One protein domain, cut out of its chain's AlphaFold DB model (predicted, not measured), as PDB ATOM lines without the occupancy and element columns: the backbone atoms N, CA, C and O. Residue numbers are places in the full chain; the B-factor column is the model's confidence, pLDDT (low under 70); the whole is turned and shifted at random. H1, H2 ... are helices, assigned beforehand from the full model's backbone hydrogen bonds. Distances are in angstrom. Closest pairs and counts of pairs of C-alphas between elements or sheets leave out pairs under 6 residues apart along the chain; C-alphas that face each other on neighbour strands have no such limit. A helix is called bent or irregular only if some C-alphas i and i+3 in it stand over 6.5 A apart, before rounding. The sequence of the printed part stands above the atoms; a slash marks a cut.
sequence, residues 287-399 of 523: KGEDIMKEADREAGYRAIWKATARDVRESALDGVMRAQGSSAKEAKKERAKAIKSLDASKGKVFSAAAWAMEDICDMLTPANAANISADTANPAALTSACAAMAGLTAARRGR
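What this domain is: This is residues 287 to 399 of the 523 residues of the protein "DUF4157 domain-containing protein" of Sphingopyxis sp. HIX (UniProt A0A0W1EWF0). Helix H4 runs through the middle of a rounded, all-helix domain, with H1, H2 and H3 packed on it at crossed angles. H6, bent in two, sets its first arm beside H1, while the short H5 sits at the edge near H2 and that arm. The printed part has 113 residues with six named helices, H1 to H6 in order, and no named strand. It is compact, with a radius of gyration of the C-alphas of 13.5 A and spans of 36 by 34 by 28 A.

Where its parts are: Find C-alpha 294 at (175.158, 167.804, 175.397); from there H1 runs 20.1 A to residue 307. Next come H2, residues 310 to 323, 20.1 A, and H3, residues 328 to 343, 22.3 A. H4 holds residues 351 to 362, 16.1 A, and H5 residues 369 to 372. H6, residues 380 to 399, was assigned as one helix by its hydrogen bonds but is bent: C-alphas 388 and 391 are 7.2 A apart. Its arms are H6a, 380 to 388, and H6b, 391 to 399, ending at C-alpha 399, (178.275, 151.705, 171.090).

How they stand to each other: Start at H4, the hub. It touches H2 at a steep tilt of 66 degrees, closest at C-alphas 316 and 356, 5.1 A. H3 touches it about perpendicular, 77 degrees, closest at C-alphas 338 and 353, 5.0 A. H1 and H6a touch at a shallow tilt of 28 degrees, opposite ways, closest at C-alphas 307 and 382, 4.9 A. H6b is close to H4 but not clearly touching. In H1, H2, H3, H4, H6a and H6b every O i to N i+4 pair is within hydrogen-bond range; H5 is too short for one.

The domain as a whole: The farthest C-alphas, of Ser 327 and Ala 377, are 37.5 A apart. The printed part has no cut and no long link. Look at residues 289 to 290 for pLDDT under 70.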
ATOM      1  N   LYS A 287     173.841 158.701 171.999       75.50
ATOM      2  CA  LYS A 287     174.340 160.092 172.002       75.50
ATOM      3  C   LYS A 287     175.453 160.311 173.037       75.50
ATOM      4  O   LYS A 287     176.295 161.191 172.855       75.50
ATOM      5  N   GLY A 288     175.506 159.471 174.072       70.75
ATOM      6  CA  GLY A 288     176.557 159.474 175.086       70.75
ATOM      7  C   GLY A 288     176.449 160.611 176.097       70.75
ATOM      8  O   GLY A 288     177.485 161.015 176.621       70.75
ATOM      9  N   GLU A 289     175.232 161.107 176.351       65.06
ATOM     10  CA  GLU A 289     174.940 162.168 177.333       65.06
ATOM     11  C   GLU A 289     175.586 161.861 178.706       65.06
ATOM     12  O   GLU A 289     176.184 162.742 179.323       65.06
ATOM     13  N   ASP A 290     175.557 160.585 179.120       65.06
ATOM     14  CA  ASP A 290     176.148 160.053 180.362       65.06
ATOM     15  C   ASP A 290     177.683 160.200 180.456       65.06
ATOM     16  O   ASP A 290     178.241 160.190 181.553       65.06
ATOM     17  N   ILE A 291     178.387 160.310 179.322       79.19
ATOM     18  CA  ILE A 291     179.858 160.435 179.259       79.19
ATOM     19  C   ILE A 291     180.278 161.893 179.051       79.19
ATOM     20  O   ILE A 291     181.317 162.324 179.550       79.19
ATOM     21  N   MET A 292     179.484 162.661 178.304       86.31
ATOM     22  CA  MET A 292     179.700 164.086 178.080       86.31
ATOM     23  C   MET A 292     178.350 164.765 177.861       86.31
ATOM     24  O   MET A 292     177.629 164.430 176.919       86.31
ATOM     25  N   LYS A 293     178.034 165.751 178.709       86.31
ATOM     26  CA  LYS A 293     176.793 166.532 178.628       86.31
ATOM     27  C   LYS A 293     176.651 167.143 177.239       86.31
ATOM     28  O   LYS A 293     177.642 167.641 176.696       86.31
ATOM     29  N   GLU A 294     175.425 167.213 176.714       85.25
ATOM     30  CA  GLU A 294     175.158 167.804 175.397       85.25
ATOM     31  C   GLU A 294     175.879 169.145 175.195       85.25
ATOM     32  O   GLU A 294     176.619 169.299 174.230       85.25
ATOM     33  N   ALA A 295     175.734 170.100 176.118       88.19
ATOM     34  CA  ALA A 295     176.331 171.431 175.973       88.19
ATOM     35  C   ALA A 295     177.860 171.405 175.770       88.19
ATOM     36  O   ALA A 295     178.375 172.161 174.943       88.19
ATOM     37  N   ASP A 296     178.563 170.515 176.474       91.38
ATOM     38  CA  ASP A 296     180.019 170.374 176.408       91.38
ATOM     39  C   ASP A 296     180.435 169.677 175.098       91.38
ATOM     40  O   ASP A 296     181.354 170.128 174.410       91.38
ATOM     41  N   ARG A 297     179.678 168.652 174.679       91.81
ATOM     42  CA  ARG A 297     179.831 167.957 173.388       91.81
ATOM     43  C   ARG A 297     179.626 168.896 172.198       91.81
ATOM     44  O   ARG A 297     180.459 168.943 171.289       91.81
ATOM     45  N   GLU A 298     178.540 169.671 172.201       92.50
ATOM     46  CA  GLU A 298     178.256 170.639 171.137       92.50
ATOM     47  C   GLU A 298     179.315 171.752 171.099       92.50
ATOM     48  O   GLU A 298     179.640 172.252 170.022       92.50
ATOM     49  N   ALA A 299     179.883 172.140 172.249       95.06
ATOM     50  CA  ALA A 299     180.998 173.082 172.314       95.06
ATOM     51  C   ALA A 299     182.304 172.482 171.757       95.06
ATOM     52  O   ALA A 299     183.006 173.163 171.007       95.06
ATOM     53  N   GLY A 300     182.597 171.210 172.038       95.94
ATOM     54  CA  GLY A 300     183.764 170.498 171.507       95.94
ATOM     55  C   GLY A 300     183.766 170.394 169.979       95.94
ATOM     56  O   GLY A 300     184.749 170.768 169.334       95.94
ATOM     57  N   TYR A 301     182.637 170.020 169.363       96.38
ATOM     58  CA  TYR A 301     182.509 170.038 167.896       96.38
ATOM     59  C   TYR A 301     182.693 171.450 167.304       96.38
ATOM     60  O   TYR A 301     183.301 171.607 166.244       96.38
ATOM     61  N   ARG A 302     182.232 172.502 167.999       97.38
ATOM     62  CA  ARG A 302     182.457 173.906 167.596       97.38
ATOM     63  C   ARG A 302     183.915 174.337 167.742       97.38
ATOM     64  O   ARG A 302     184.361 175.176 166.963       97.38
ATOM     65  N   ALA A 303     184.653 173.794 168.709       97.44
ATOM     66  CA  ALA A 303     186.081 174.057 168.871       97.44
ATOM     67  C   ALA A 303     186.882 173.469 167.700       97.44
ATOM     68  O   ALA A 303     187.641 174.202 167.066       97.44
ATOM     69  N   ILE A 304     186.622 172.207 167.330       98.19
ATOM     70  CA  ILE A 304     187.218 171.564 166.143       98.19
ATOM     71  C   ILE A 304     186.882 172.380 164.882       98.19
ATOM     72  O   ILE A 304     187.783 172.758 164.132       98.19
ATOM     73  N   TRP A 305     185.613 172.762 164.685       97.69
ATOM     74  CA  TRP A 305     185.188 173.577 163.536       97.69
ATOM     75  C   TRP A 305     185.899 174.936 163.446       97.69
ATOM     76  O   TRP A 305     186.250 175.380 162.355       97.69
ATOM     77  N   LYS A 306     186.135 175.614 164.571       96.88
ATOM     78  CA  LYS A 306     186.845 176.904 164.581       96.88
ATOM     79  C   LYS A 306     188.346 176.743 164.345       96.88
ATOM     80  O   LYS A 306     188.938 177.596 163.694       96.88
ATOM     81  N   ALA A 307     188.937 175.657 164.840       97.62
ATOM     82  CA  ALA A 307     190.370 175.400 164.760       97.62
ATOM     83  C   ALA A 307     190.824 174.701 163.461       97.62
ATOM     84  O   ALA A 307     192.022 174.527 163.278       97.62
ATOM     85  N   THR A 308     189.918 174.319 162.554       98.31
ATOM     86  CA  THR A 308     190.258 173.610 161.300       98.31
ATOM     87  C   THR A 308     190.297 174.550 160.086       98.31
ATOM     88  O   THR A 308     189.459 175.450 159.951       98.31
ATOM     89  N   ALA A 309     191.219 174.314 159.151       97.31
ATOM     90  CA  ALA A 309     191.296 174.997 157.860       97.31
ATOM     91  C   ALA A 309     189.964 174.916 157.081       97.31
ATOM     92  O   ALA A 309     189.164 173.988 157.249       97.31
ATOM     93  N   ARG A 310     189.662 175.935 156.267       95.31
ATOM     94  CA  ARG A 310     188.337 176.073 155.629       95.31
ATOM     95  C   ARG A 310     188.094 175.007 154.557       95.31
ATOM     96  O   ARG A 310     187.019 174.419 154.505       95.31
ATOM     97  N   ASP A 311     189.078 174.780 153.705       94.75
ATOM     98  CA  ASP A 311     189.082 173.762 152.657       94.75
ATOM     99  C   ASP A 311     188.977 172.346 153.242       94.75
ATOM    100  O   ASP A 311     188.154 171.558 152.779       94.75
ATOM    101  N   VAL A 312     189.710 172.053 154.322       96.75
ATOM    102  CA  VAL A 312     189.628 170.770 155.042       96.75
ATOM    103  C   VAL A 312     188.230 170.549 155.622       96.75
ATOM    104  O   VAL A 312     187.651 169.479 155.439       96.75
ATOM    105  N   ARG A 313     187.631 171.573 156.245       95.69
ATOM    106  CA  ARG A 313     186.240 171.536 156.730       95.69
ATOM    107  C   ARG A 313     185.221 171.253 155.634       95.69
ATOM    108  O   ARG A 313     184.306 170.453 155.824       95.69
ATOM    109  N   GLU A 314     185.361 171.938 154.506       91.75
ATOM    110  CA  GLU A 314     184.486 171.767 153.352       91.75
ATOM    111  C   GLU A 314     184.651 170.361 152.738       91.75
ATOM    112  O   GLU A 314     183.653 169.677 152.506       91.75
ATOM    113  N   SER A 315     185.889 169.874 152.613       93.00
ATOM    114  CA  SER A 315     186.228 168.523 152.142       93.00
ATOM    115  C   SER A 315     185.706 167.408 153.060       93.00
ATOM    116  O   SER A 315     185.161 166.415 152.570       93.00
ATOM    117  N   ALA A 316     185.805 167.573 154.386       94.38
ATOM    118  CA  ALA A 316     185.310 166.608 155.370       94.38
ATOM    119  C   ALA A 316     183.780 166.457 155.302       94.38
ATOM    120  O   ALA A 316     183.268 165.339 155.217       94.38
ATOM    121  N   LEU A 317     183.044 167.575 155.240       91.56
ATOM    122  CA  LEU A 317     181.592 167.560 155.025       91.56
ATOM    123  C   LEU A 317     181.226 166.880 153.697       91.56
ATOM    124  O   LEU A 317     180.344 166.021 153.667       91.56
ATOM    125  N   ASP A 318     181.928 167.205 152.611       88.38
ATOM    126  CA  ASP A 318     181.671 166.608 151.297       88.38
ATOM    127  C   ASP A 318     182.094 165.122 151.234       88.38
ATOM    128  O   ASP A 318     181.551 164.350 150.443       88.38
ATOM    129  N   GLY A 319     183.018 164.675 152.093       88.06
ATOM    130  CA  GLY A 319     183.335 163.264 152.349       88.06
ATOM    131  C   GLY A 319     182.201 162.519 153.044       88.06
ATOM    132  O   GLY A 319     181.754 161.480 152.555       88.06
ATOM    133  N   VAL A 320     181.669 163.098 154.119       85.88
ATOM    134  CA  VAL A 320     180.524 162.565 154.868       85.88
ATOM    135  C   VAL A 320     179.283 162.412 153.975       85.88
ATOM    136  O   VAL A 320     178.610 161.382 154.048       85.88
ATOM    137  N   MET A 321     179.005 163.368 153.080       84.00
ATOM    138  CA  MET A 321     177.881 163.271 152.129       84.00
ATOM    139  C   MET A 321     178.089 162.184 151.060       84.00
ATOM    140  O   MET A 321     177.142 161.472 150.716       84.00
ATOM    141  N   ARG A 322     179.322 162.020 150.554       82.00
ATOM    142  CA  ARG A 322     179.675 160.951 149.599       82.00
ATOM    143  C   ARG A 322     179.539 159.564 150.222       82.00
ATOM    144  O   ARG A 322     178.950 158.688 149.598       82.00
ATOM    145  N   ALA A 323     180.018 159.382 151.454       79.12
ATOM    146  CA  ALA A 323     179.935 158.111 152.180       79.12
ATOM    147  C   ALA A 323     178.487 157.635 152.415       79.12
ATOM    148  O   ALA A 323     178.247 156.438 152.536       79.12
ATOM    149  N   GLN A 324     177.521 158.558 152.444       72.12
ATOM    150  CA  GLN A 324     176.093 158.256 152.596       72.12
ATOM    151  C   GLN A 324     175.367 157.978 151.266       72.12
ATOM    152  O   GLN A 324     174.213 157.556 151.278       72.12
ATOM    153  N   GLY A 325     175.995 158.239 150.112       74.44
ATOM    154  CA  GLY A 325     175.339 158.119 148.803       74.44
ATOM    155  C   GLY A 325     174.223 159.148 148.558       74.44
ATOM    156  O   GLY A 325     173.303 158.879 147.784       74.44
ATOM    157  N   SER A 326     174.278 160.309 149.222       71.25
ATOM    158  CA  SER A 326     173.327 161.417 149.034       71.25
ATOM    159  C   SER A 326     173.424 162.035 147.632       71.25
ATOM    160  O   SER A 326     174.521 162.204 147.097       71.25
ATOM    161  N   SER A 327     172.297 162.462 147.043       79.50
ATOM    162  CA  SER A 327     172.341 163.191 145.762       79.50
ATOM    163  C   SER A 327     172.918 164.605 145.931       79.50
ATOM    164  O   SER A 327     172.838 165.198 147.007       79.50
ATOM    165  N   ALA A 328     173.458 165.207 144.865       81.19
ATOM    166  CA  ALA A 328     174.108 166.525 144.936       81.19
ATOM    167  C   ALA A 328     173.200 167.645 145.502       81.19
ATOM    168  O   ALA A 328     173.665 168.541 146.210       81.19
ATOM    169  N   LYS A 329     171.885 167.575 145.242       81.62
ATOM    170  CA  LYS A 329     170.882 168.511 145.790       81.62
ATOM    171  C   LYS A 329     170.697 168.343 147.304       81.62
ATOM    172  O   LYS A 329     170.416 169.313 148.004       81.62
ATOM    173  N   GLU A 330     170.849 167.120 147.797       78.12
ATOM    174  CA  GLU A 330     170.691 166.748 149.204       78.12
ATOM    175  C   GLU A 330     171.956 167.072 149.987       78.12
ATOM    176  O   GLU A 330     171.870 167.776 150.989       78.12
ATOM    177  N   ALA A 331     173.120 166.680 149.459       82.25
ATOM    178  CA  ALA A 331     174.428 167.046 149.986       82.25
ATOM    179  C   ALA A 331     174.535 168.565 150.189       82.25
ATOM    180  O   ALA A 331     174.859 169.018 151.283       82.25
ATOM    181  N   LYS A 332     174.140 169.377 149.193       85.94
ATOM    182  CA  LYS A 332     174.117 170.847 149.314       85.94
ATOM    183  C   LYS A 332     173.216 171.351 150.456       85.94
ATOM    184  O   LYS A 332     173.584 172.306 151.140       85.94
ATOM    185  N   LYS A 333     172.050 170.731 150.673       84.44
ATOM    186  CA  LYS A 333     171.113 171.105 151.749       84.44
ATOM    187  C   LYS A 333     171.657 170.714 153.126       84.44
ATOM    188  O   LYS A 333     171.667 171.543 154.035       84.44
ATOM    189  N   GLU A 334     172.113 169.475 153.278       82.12
ATOM    190  CA  GLU A 334     172.605 168.958 154.556       82.12
ATOM    191  C   GLU A 334     173.947 169.594 154.945       82.12
ATOM    192  O   GLU A 334     174.131 169.929 156.111       82.12
ATOM    193  N   ARG A 335     174.829 169.908 153.985       87.44
ATOM    194  CA  ARG A 335     176.045 170.718 154.194       87.44
ATOM    195  C   ARG A 335     175.717 172.114 154.729       87.44
ATOM    196  O   ARG A 335     176.317 172.548 155.705       87.44
ATOM    197  N   ALA A 336     174.726 172.804 154.152       89.75
ATOM    198  CA  ALA A 336     174.292 174.115 154.646       89.75
ATOM    199  C   ALA A 336     173.682 174.041 156.062       89.75
ATOM    200  O   ALA A 336     173.918 174.922 156.890       89.75
ATOM    201  N   LYS A 337     172.938 172.967 156.365       88.56
ATOM    202  CA  LYS A 337     172.408 172.666 157.706       88.56
ATOM    203  C   LYS A 337     173.532 172.371 158.711       88.56
ATOM    204  O   LYS A 337     173.490 172.894 159.821       88.56
ATOM    205  N   ALA A 338     174.535 171.592 158.310       90.06
ATOM    206  CA  ALA A 338     175.711 171.248 159.103       90.06
ATOM    207  C   ALA A 338     176.543 172.494 159.450       90.06
ATOM    208  O   ALA A 338     176.736 172.769 160.633       90.06
ATOM    209  N   ILE A 339     176.923 173.296 158.447       93.81
ATOM    210  CA  ILE A 339     177.654 174.566 158.609       93.81
ATOM    211  C   ILE A 339     176.898 175.504 159.561       93.81
ATOM    212  O   ILE A 339     177.428 175.871 160.607       93.81
ATOM    213  N   LYS A 340     175.610 175.779 159.295       93.75
ATOM    214  CA  LYS A 340     174.772 176.604 160.186       93.75
ATOM    215  C   LYS A 340     174.715 176.052 161.618       93.75
ATOM    216  O   LYS A 340     174.657 176.828 162.569       93.75
ATOM    217  N   SER A 341     174.714 174.727 161.782       93.00
ATOM    218  CA  SER A 341     174.716 174.096 163.104       93.00
ATOM    219  C   SER A 341     176.056 174.184 163.832       93.00
ATOM    220  O   SER A 341     176.034 174.088 165.052       93.00
ATOM    221  N   LEU A 342     177.180 174.434 163.148       95.81
ATOM    222  CA  LEU A 342     178.516 174.614 163.739       95.81
ATOM    223  C   LEU A 342     178.889 176.092 163.957       95.81
ATOM    224  O   LEU A 342     179.468 176.420 164.990       95.81
ATOM    225  N   ASP A 343     178.489 176.995 163.058       95.25
ATOM    226  CA  ASP A 343     178.739 178.442 163.187       95.25
ATOM    227  C   ASP A 343     177.937 179.102 164.327       95.25
ATOM    228  O   ASP A 343     178.297 180.174 164.816       95.25
ATOM    229  N   ALA A 344     176.848 178.469 164.777       94.12
ATOM    230  CA  ALA A 344     176.056 178.945 165.908       94.12
ATOM    231  C   ALA A 344     176.858 178.989 167.230       94.12
ATOM    232  O   ALA A 344     177.818 178.248 167.444       94.12
ATOM    233  N   SER A 345     176.417 179.829 168.171       89.25
ATOM    234  CA  SER A 345     177.002 179.909 169.519       89.25
ATOM    235  C   SER A 345     176.468 178.854 170.497       89.25
ATOM    236  O   SER A 345     177.109 178.599 171.511       89.25
ATOM    237  N   LYS A 346     175.301 178.252 170.218       90.31
ATOM    238  CA  LYS A 346     174.635 177.251 171.068       90.31
ATOM    239  C   LYS A 346     173.642 176.391 170.278       90.31
ATOM    240  O   LYS A 346     173.226 176.775 169.185       90.31
ATOM    241  N   GLY A 347     173.209 175.280 170.879       88.25
ATOM    242  CA  GLY A 347     172.247 174.326 170.310       88.25
ATOM    243  C   GLY A 347     172.912 173.099 169.678       88.25
ATOM    244  O   GLY A 347     174.132 173.062 169.532       88.25
ATOM    245  N   LYS A 348     172.097 172.102 169.312       86.06
ATOM    246  CA  LYS A 348     172.548 170.803 168.785       86.06
ATOM    247  C   LYS A 348     173.280 170.933 167.439       86.06
ATOM    248  O   LYS A 348     172.793 171.602 166.522       86.06
ATOM    249  N   VAL A 349     174.413 170.254 167.307       87.69
ATOM    250  CA  VAL A 349     175.114 169.975 166.051       87.69
ATOM    251  C   VAL A 349     174.480 168.731 165.414       87.69
ATOM    252  O   VAL A 349     174.183 167.754 166.095       87.69
ATOM    253  N   PHE A 350     174.226 168.747 164.102       84.06
ATOM    254  CA  PHE A 350     173.633 167.583 163.421       84.06
ATOM    255  C   PHE A 350     174.679 166.514 163.084       84.06
ATOM    256  O   PHE A 350     175.856 166.824 162.904       84.06
ATOM    257  N   SER A 351     174.246 165.262 162.911       81.19
ATOM    258  CA  SER A 351     175.130 164.096 162.771       81.19
ATOM    259  C   SER A 351     176.192 164.235 161.671       81.19
ATOM    260  O   SER A 351     177.323 163.828 161.888       81.19
ATOM    261  N   ALA A 352     175.897 164.885 160.535       83.50
ATOM    262  CA  ALA A 352     176.912 165.158 159.500       83.50
ATOM    263  C   ALA A 352     178.049 166.059 159.983       83.50
ATOM    264  O   ALA A 352     179.197 165.850 159.610       83.50
ATOM    265  N   ALA A 353     177.721 167.083 160.768       90.00
ATOM    266  CA  ALA A 353     178.706 167.989 161.325       90.00
ATOM    267  C   ALA A 353     179.542 167.275 162.395       90.00
ATOM    268  O   ALA A 353     180.763 167.362 162.343       90.00
ATOM    269  N   ALA A 354     178.910 166.498 163.282       89.38
ATOM    270  CA  ALA A 354     179.618 165.655 164.248       89.38
ATOM    271  C   ALA A 354     180.575 164.665 163.553       89.38
ATOM    272  O   ALA A 354     181.758 164.635 163.876       89.38
ATOM    273  N   TRP A 355     180.107 163.931 162.533       88.88
ATOM    274  CA  TRP A 355     180.943 162.994 161.771       88.88
ATOM    275  C   TRP A 355     182.049 163.693 160.981       88.88
ATOM    276  O   TRP A 355     183.150 163.175 160.914       88.88
ATOM    277  N   ALA A 356     181.816 164.886 160.430       93.06
ATOM    278  CA  ALA A 356     182.889 165.632 159.779       93.06
ATOM    279  C   ALA A 356     183.976 166.056 160.782       93.06
ATOM    280  O   ALA A 356     185.147 166.063 160.422       93.06
ATOM    281  N   MET A 357     183.611 166.392 162.029       95.56
ATOM    282  CA  MET A 357     184.588 166.756 163.065       95.56
ATOM    283  C   MET A 357     185.331 165.519 163.589       95.56
ATOM    284  O   MET A 357     186.536 165.581 163.806       95.56
ATOM    285  N   GLU A 358     184.638 164.385 163.724       92.94
ATOM    286  CA  GLU A 358     185.257 163.076 163.954       92.94
ATOM    287  C   GLU A 358     186.281 162.726 162.860       92.94
ATOM    288  O   GLU A 358     187.418 162.391 163.181       92.94
ATOM    289  N   ASP A 359     185.912 162.857 161.583       93.75
ATOM    290  CA  ASP A 359     186.771 162.529 160.440       93.75
ATOM    291  C   ASP A 359     187.986 163.481 160.333       93.75
ATOM    292  O   ASP A 359     189.060 163.058 159.906       93.75
ATOM    293  N   ILE A 360     187.853 164.745 160.765       96.88
ATOM    294  CA  ILE A 360     188.979 165.691 160.915       96.88
ATOM    295  C   ILE A 360     189.952 165.230 162.008       96.88
ATOM    296  O   ILE A 360     191.166 165.306 161.822       96.88
ATOM    297  N   CYS A 361     189.444 164.725 163.132       96.69
ATOM    298  CA  CYS A 361     190.295 164.208 164.200       96.69
ATOM    299  C   CYS A 361     190.924 162.845 163.859       96.69
ATOM    300  O   CYS A 361     192.032 162.579 164.311       96.69
ATOM    301  N   ASP A 362     190.281 162.020 163.025       94.00
ATOM    302  CA  ASP A 362     190.867 160.773 162.504       94.00
ATOM    303  C   ASP A 362     192.048 161.022 161.551       94.00
ATOM    304  O   ASP A 362     192.994 160.237 161.520       94.00
ATOM    305  N   MET A 363     191.999 162.100 160.756       93.56
ATOM    306  CA  MET A 363     193.089 162.463 159.839       93.56
ATOM    307  C   MET A 363     194.199 163.299 160.495       93.56
ATOM    308  O   MET A 363     195.217 163.561 159.851       93.56
ATOM    309  N   LEU A 364     194.019 163.739 161.746       96.12
ATOM    310  CA  LEU A 364     194.994 164.552 162.469       96.12
ATOM    311  C   LEU A 364     196.174 163.707 162.962       96.12
ATOM    312  O   LEU A 364     196.026 162.745 163.710       96.12
ATOM    313  N   THR A 365     197.377 164.146 162.610       95.69
ATOM    314  CA  THR A 365     198.653 163.613 163.093       95.69
ATOM    315  C   THR A 365     199.585 164.773 163.458       95.69
ATOM    316  O   THR A 365     199.442 165.865 162.900       95.69
ATOM    317  N   PRO A 366     200.610 164.567 164.306       93.19
ATOM    318  CA  PRO A 366     201.619 165.599 164.568       93.19
ATOM    319  C   PRO A 366     202.307 166.129 163.296       93.19
ATOM    320  O   PRO A 366     202.702 167.288 163.255       93.19
ATOM    321  N   ALA A 367     202.413 165.304 162.247       94.38
ATOM    322  CA  ALA A 367     203.088 165.647 160.995       94.38
ATOM    323  C   ALA A 367     202.245 166.504 160.027       94.38
ATOM    324  O   ALA A 367     202.816 167.191 159.184       94.38
ATOM    325  N   ASN A 368     200.909 166.480 160.122       95.56
ATOM    326  CA  ASN A 368     200.017 167.268 159.254       95.56
ATOM    327  C   ASN A 368     199.175 168.317 159.999       95.56
ATOM    328  O   ASN A 368     198.436 169.053 159.349       95.56
ATOM    329  N   ALA A 369     199.308 168.436 161.325       95.00
ATOM    330  CA  ALA A 369     198.524 169.350 162.158       95.00
ATOM    331  C   ALA A 369     198.535 170.807 161.648       95.00
ATOM    332  O   ALA A 369     197.484 171.441 161.578       95.00
ATOM    333  N   ALA A 370     199.697 171.315 161.220       93.50
ATOM    334  CA  ALA A 370     199.834 172.657 160.646       93.50
ATOM    335  C   ALA A 370     199.108 172.828 159.297       93.50
ATOM    336  O   ALA A 370     198.631 173.917 159.004       93.50
ATOM    337  N   ASN A 371     198.973 171.760 158.501       94.25
ATOM    338  CA  ASN A 371     198.300 171.796 157.197       94.25
ATOM    339  C   ASN A 371     196.770 171.750 157.320       94.25
ATOM    340  O   ASN A 371     196.080 172.169 156.396       94.25
ATOM    341  N   ILE A 372     196.237 171.211 158.425       95.94
ATOM    342  CA  ILE A 372     194.785 171.075 158.636       95.94
ATOM    343  C   ILE A 372     194.204 172.062 159.657       95.94
ATOM    344  O   ILE A 372     192.984 172.188 159.761       95.94
ATOM    345  N   SER A 373     195.049 172.789 160.388       96.38
ATOM    346  CA  SER A 373     194.645 173.836 161.332       96.38
ATOM    347  C   SER A 373     194.272 175.149 160.632       96.38
ATOM    348  O   SER A 373     194.823 175.502 159.594       96.38
ATOM    349  N   ALA A 374     193.348 175.908 161.226       95.56
ATOM    350  CA  ALA A 374     193.039 177.283 160.831       95.56
ATOM    351  C   ALA A 374     194.175 178.264 161.176       95.56
ATOM    352  O   ALA A 374     194.320 179.289 160.515       95.56
ATOM    353  N   ASP A 375     194.965 177.939 162.202       93.00
ATOM    354  CA  ASP A 375     196.221 178.602 162.545       93.00
ATOM    355  C   ASP A 375     197.371 177.634 162.237       93.00
ATOM    356  O   ASP A 375     197.561 176.627 162.929       93.00
ATOM    357  N   THR A 376     198.107 177.914 161.163       89.25
ATOM    358  CA  THR A 376     199.221 177.082 160.689       89.25
ATOM    359  C   THR A 376     200.490 177.263 161.527       89.25
ATOM    360  O   THR A 376     201.342 176.376 161.534       89.25
ATOM    361  N   ALA A 377     200.612 178.376 162.260       85.88
ATOM    362  CA  ALA A 377     201.728 178.660 163.157       85.88
ATOM    363  C   ALA A 377     201.516 178.047 164.551       85.88
ATOM    364  O   ALA A 377     202.485 177.684 165.217       85.88
ATOM    365  N   ASN A 378     200.259 177.889 164.983       86.69
ATOM    366  CA  ASN A 378     199.897 177.273 166.259       86.69
ATOM    367  C   ASN A 378     198.740 176.250 166.140       86.69
ATOM    368  O   ASN A 378     197.622 176.489 166.610       86.69
ATOM    369  N   PRO A 379     198.996 175.044 165.593       92.56
ATOM    370  CA  PRO A 379     197.987 173.987 165.469       92.56
ATOM    371  C   PRO A 379     197.592 173.312 166.799       92.56
ATOM    372  O   PRO A 379     196.797 172.361 166.811       92.56
ATOM    373  N   ALA A 380     198.109 173.780 167.943       94.75
ATOM    374  CA  ALA A 380     197.785 173.221 169.253       94.75
ATOM    375  C   ALA A 380     196.291 173.365 169.598       94.75
ATOM    376  O   ALA A 380     195.746 172.505 170.291       94.75
ATOM    377  N   ALA A 381     195.605 174.388 169.074       95.44
ATOM    378  CA  ALA A 381     194.168 174.588 169.276       95.44
ATOM    379  C   ALA A 381     193.327 173.423 168.718       95.44
ATOM    380  O   ALA A 381     192.466 172.890 169.419       95.44
ATOM    381  N   LEU A 382     193.617 172.982 167.488       96.94
ATOM    382  CA  LEU A 382     192.938 171.843 166.862       96.94
ATOM    383  C   LEU A 382     193.302 170.530 167.561       96.94
ATOM    384  O   LEU A 382     192.425 169.723 167.865       96.94
ATOM    385  N   THR A 383     194.583 170.357 167.887       96.38
ATOM    386  CA  THR A 383     195.080 169.162 168.587       96.38
ATOM    387  C   THR A 383     194.422 168.993 169.957       96.38
ATOM    388  O   THR A 383     193.966 167.901 170.292       96.38
ATOM    389  N   SER A 384     194.275 170.083 170.713       96.44
ATOM    390  CA  SER A 384     193.602 170.088 172.017       96.44
ATOM    391  C   SER A 384     192.102 169.807 171.888       96.44
ATOM    392  O   SER A 384     191.555 169.027 172.664       96.44
ATOM    393  N   ALA A 385     191.436 170.389 170.883       96.81
ATOM    394  CA  ALA A 385     190.013 170.165 170.634       96.81
ATOM    395  C   ALA A 385     189.709 168.706 170.235       96.81
ATOM    396  O   ALA A 385     188.758 168.114 170.744       96.81
ATOM    397  N   CYS A 386     190.545 168.098 169.389       97.50
ATOM    398  CA  CYS A 386     190.427 166.682 169.043       97.50
ATOM    399  C   CYS A 386     190.744 165.759 170.230       97.50
ATOM    400  O   CYS A 386     190.002 164.808 170.469       97.50
ATOM    401  N   ALA A 387     191.785 166.056 171.016       96.62
ATOM    402  CA  ALA A 387     192.128 165.278 172.208       96.62
ATOM    403  C   ALA A 387     190.997 165.280 173.254       96.62
ATOM    404  O   ALA A 387     190.661 164.226 173.793       96.62
ATOM    405  N   ALA A 388     190.348 166.430 173.481       95.62
ATOM    406  CA  ALA A 388     189.204 166.548 174.388       95.62
ATOM    407  C   ALA A 388     187.987 165.707 173.948       95.62
ATOM    408  O   ALA A 388     187.241 165.211 174.790       95.62
ATOM    409  N   MET A 389     187.798 165.510 172.637       94.62
ATOM    410  CA  MET A 389     186.685 164.727 172.083       94.62
ATOM    411  C   MET A 389     187.012 163.237 171.893       94.62
ATOM    412  O   MET A 389     186.092 162.427 171.779       94.62
ATOM    413  N   ALA A 390     188.291 162.844 171.891       92.94
ATOM    414  CA  ALA A 390     188.734 161.488 171.551       92.94
ATOM    415  C   ALA A 390     188.061 160.383 172.389       92.94
ATOM    416  O   ALA A 390     187.627 159.370 171.836       92.94
ATOM    417  N   GLY A 391     187.906 160.595 173.703       90.75
ATOM    418  CA  GLY A 391     187.231 159.643 174.596       90.75
ATOM    419  C   GLY A 391     185.746 159.450 174.262       90.75
ATOM    420  O   GLY A 391     185.267 158.315 174.205       90.75
ATOM    421  N   LEU A 392     185.030 160.541 173.958       87.88
ATOM    422  CA  LEU A 392     183.639 160.477 173.505       87.88
ATOM    423  C   LEU A 392     183.542 159.766 172.149       87.88
ATOM    424  O   LEU A 392     182.719 158.866 171.999       87.88
ATOM    425  N   THR A 393     184.392 160.130 171.187       87.69
ATOM    426  CA  THR A 393     184.415 159.552 169.836       87.69
ATOM    427  C   THR A 393     184.672 158.043 169.863       87.69
ATOM    428  O   THR A 393     183.929 157.281 169.239       87.69
ATOM    429  N   ALA A 394     185.661 157.581 170.633       87.31
ATOM    430  CA  ALA A 394     185.949 156.156 170.794       87.31
ATOM    431  C   ALA A 394     184.757 155.399 171.407       87.31
ATOM    432  O   ALA A 394     184.297 154.397 170.851       87.31
ATOM    433  N   ALA A 395     184.196 155.913 172.508       85.88
ATOM    434  CA  ALA A 395     183.063 155.287 173.185       85.88
ATOM    435  C   ALA A 395     181.783 155.292 172.322       85.88
ATOM    436  O   ALA A 395     181.057 154.295 172.279       85.88
ATOM    437  N   ARG A 396     181.529 156.380 171.579       85.12
ATOM    438  CA  ARG A 396     180.424 156.512 170.615       85.12
ATOM    439  C   ARG A 396     180.525 155.451 169.516       85.12
ATOM    440  O   ARG A 396     179.536 154.778 169.230       85.12
ATOM    441  N   ARG A 397     181.708 155.280 168.916       82.44
ATOM    442  CA  ARG A 397     181.946 154.283 167.856       82.44
ATOM    443  C   ARG A 397     181.762 152.858 168.365       82.44
ATOM    444  O   ARG A 397     181.121 152.068 167.677       82.44
ATOM    445  N   GLY A 398     182.243 152.563 169.575       83.81
ATOM    446  CA  GLY A 398     182.024 151.278 170.243       83.81
ATOM    447  C   GLY A 398     180.539 150.949 170.427       83.81
ATOM    448  O   GLY A 398     180.104 149.868 170.036       83.81
ATOM    449  N   ARG A 399     179.733 151.893 170.940       84.12
ATOM    450  CA  ARG A 399     178.275 151.705 171.090       84.12
ATOM    451  C   ARG A 399     177.567 151.553 169.742       84.12
ATOM    452  O   ARG A 399     176.917 150.546 169.490       84.12
TER     453      ARG A 399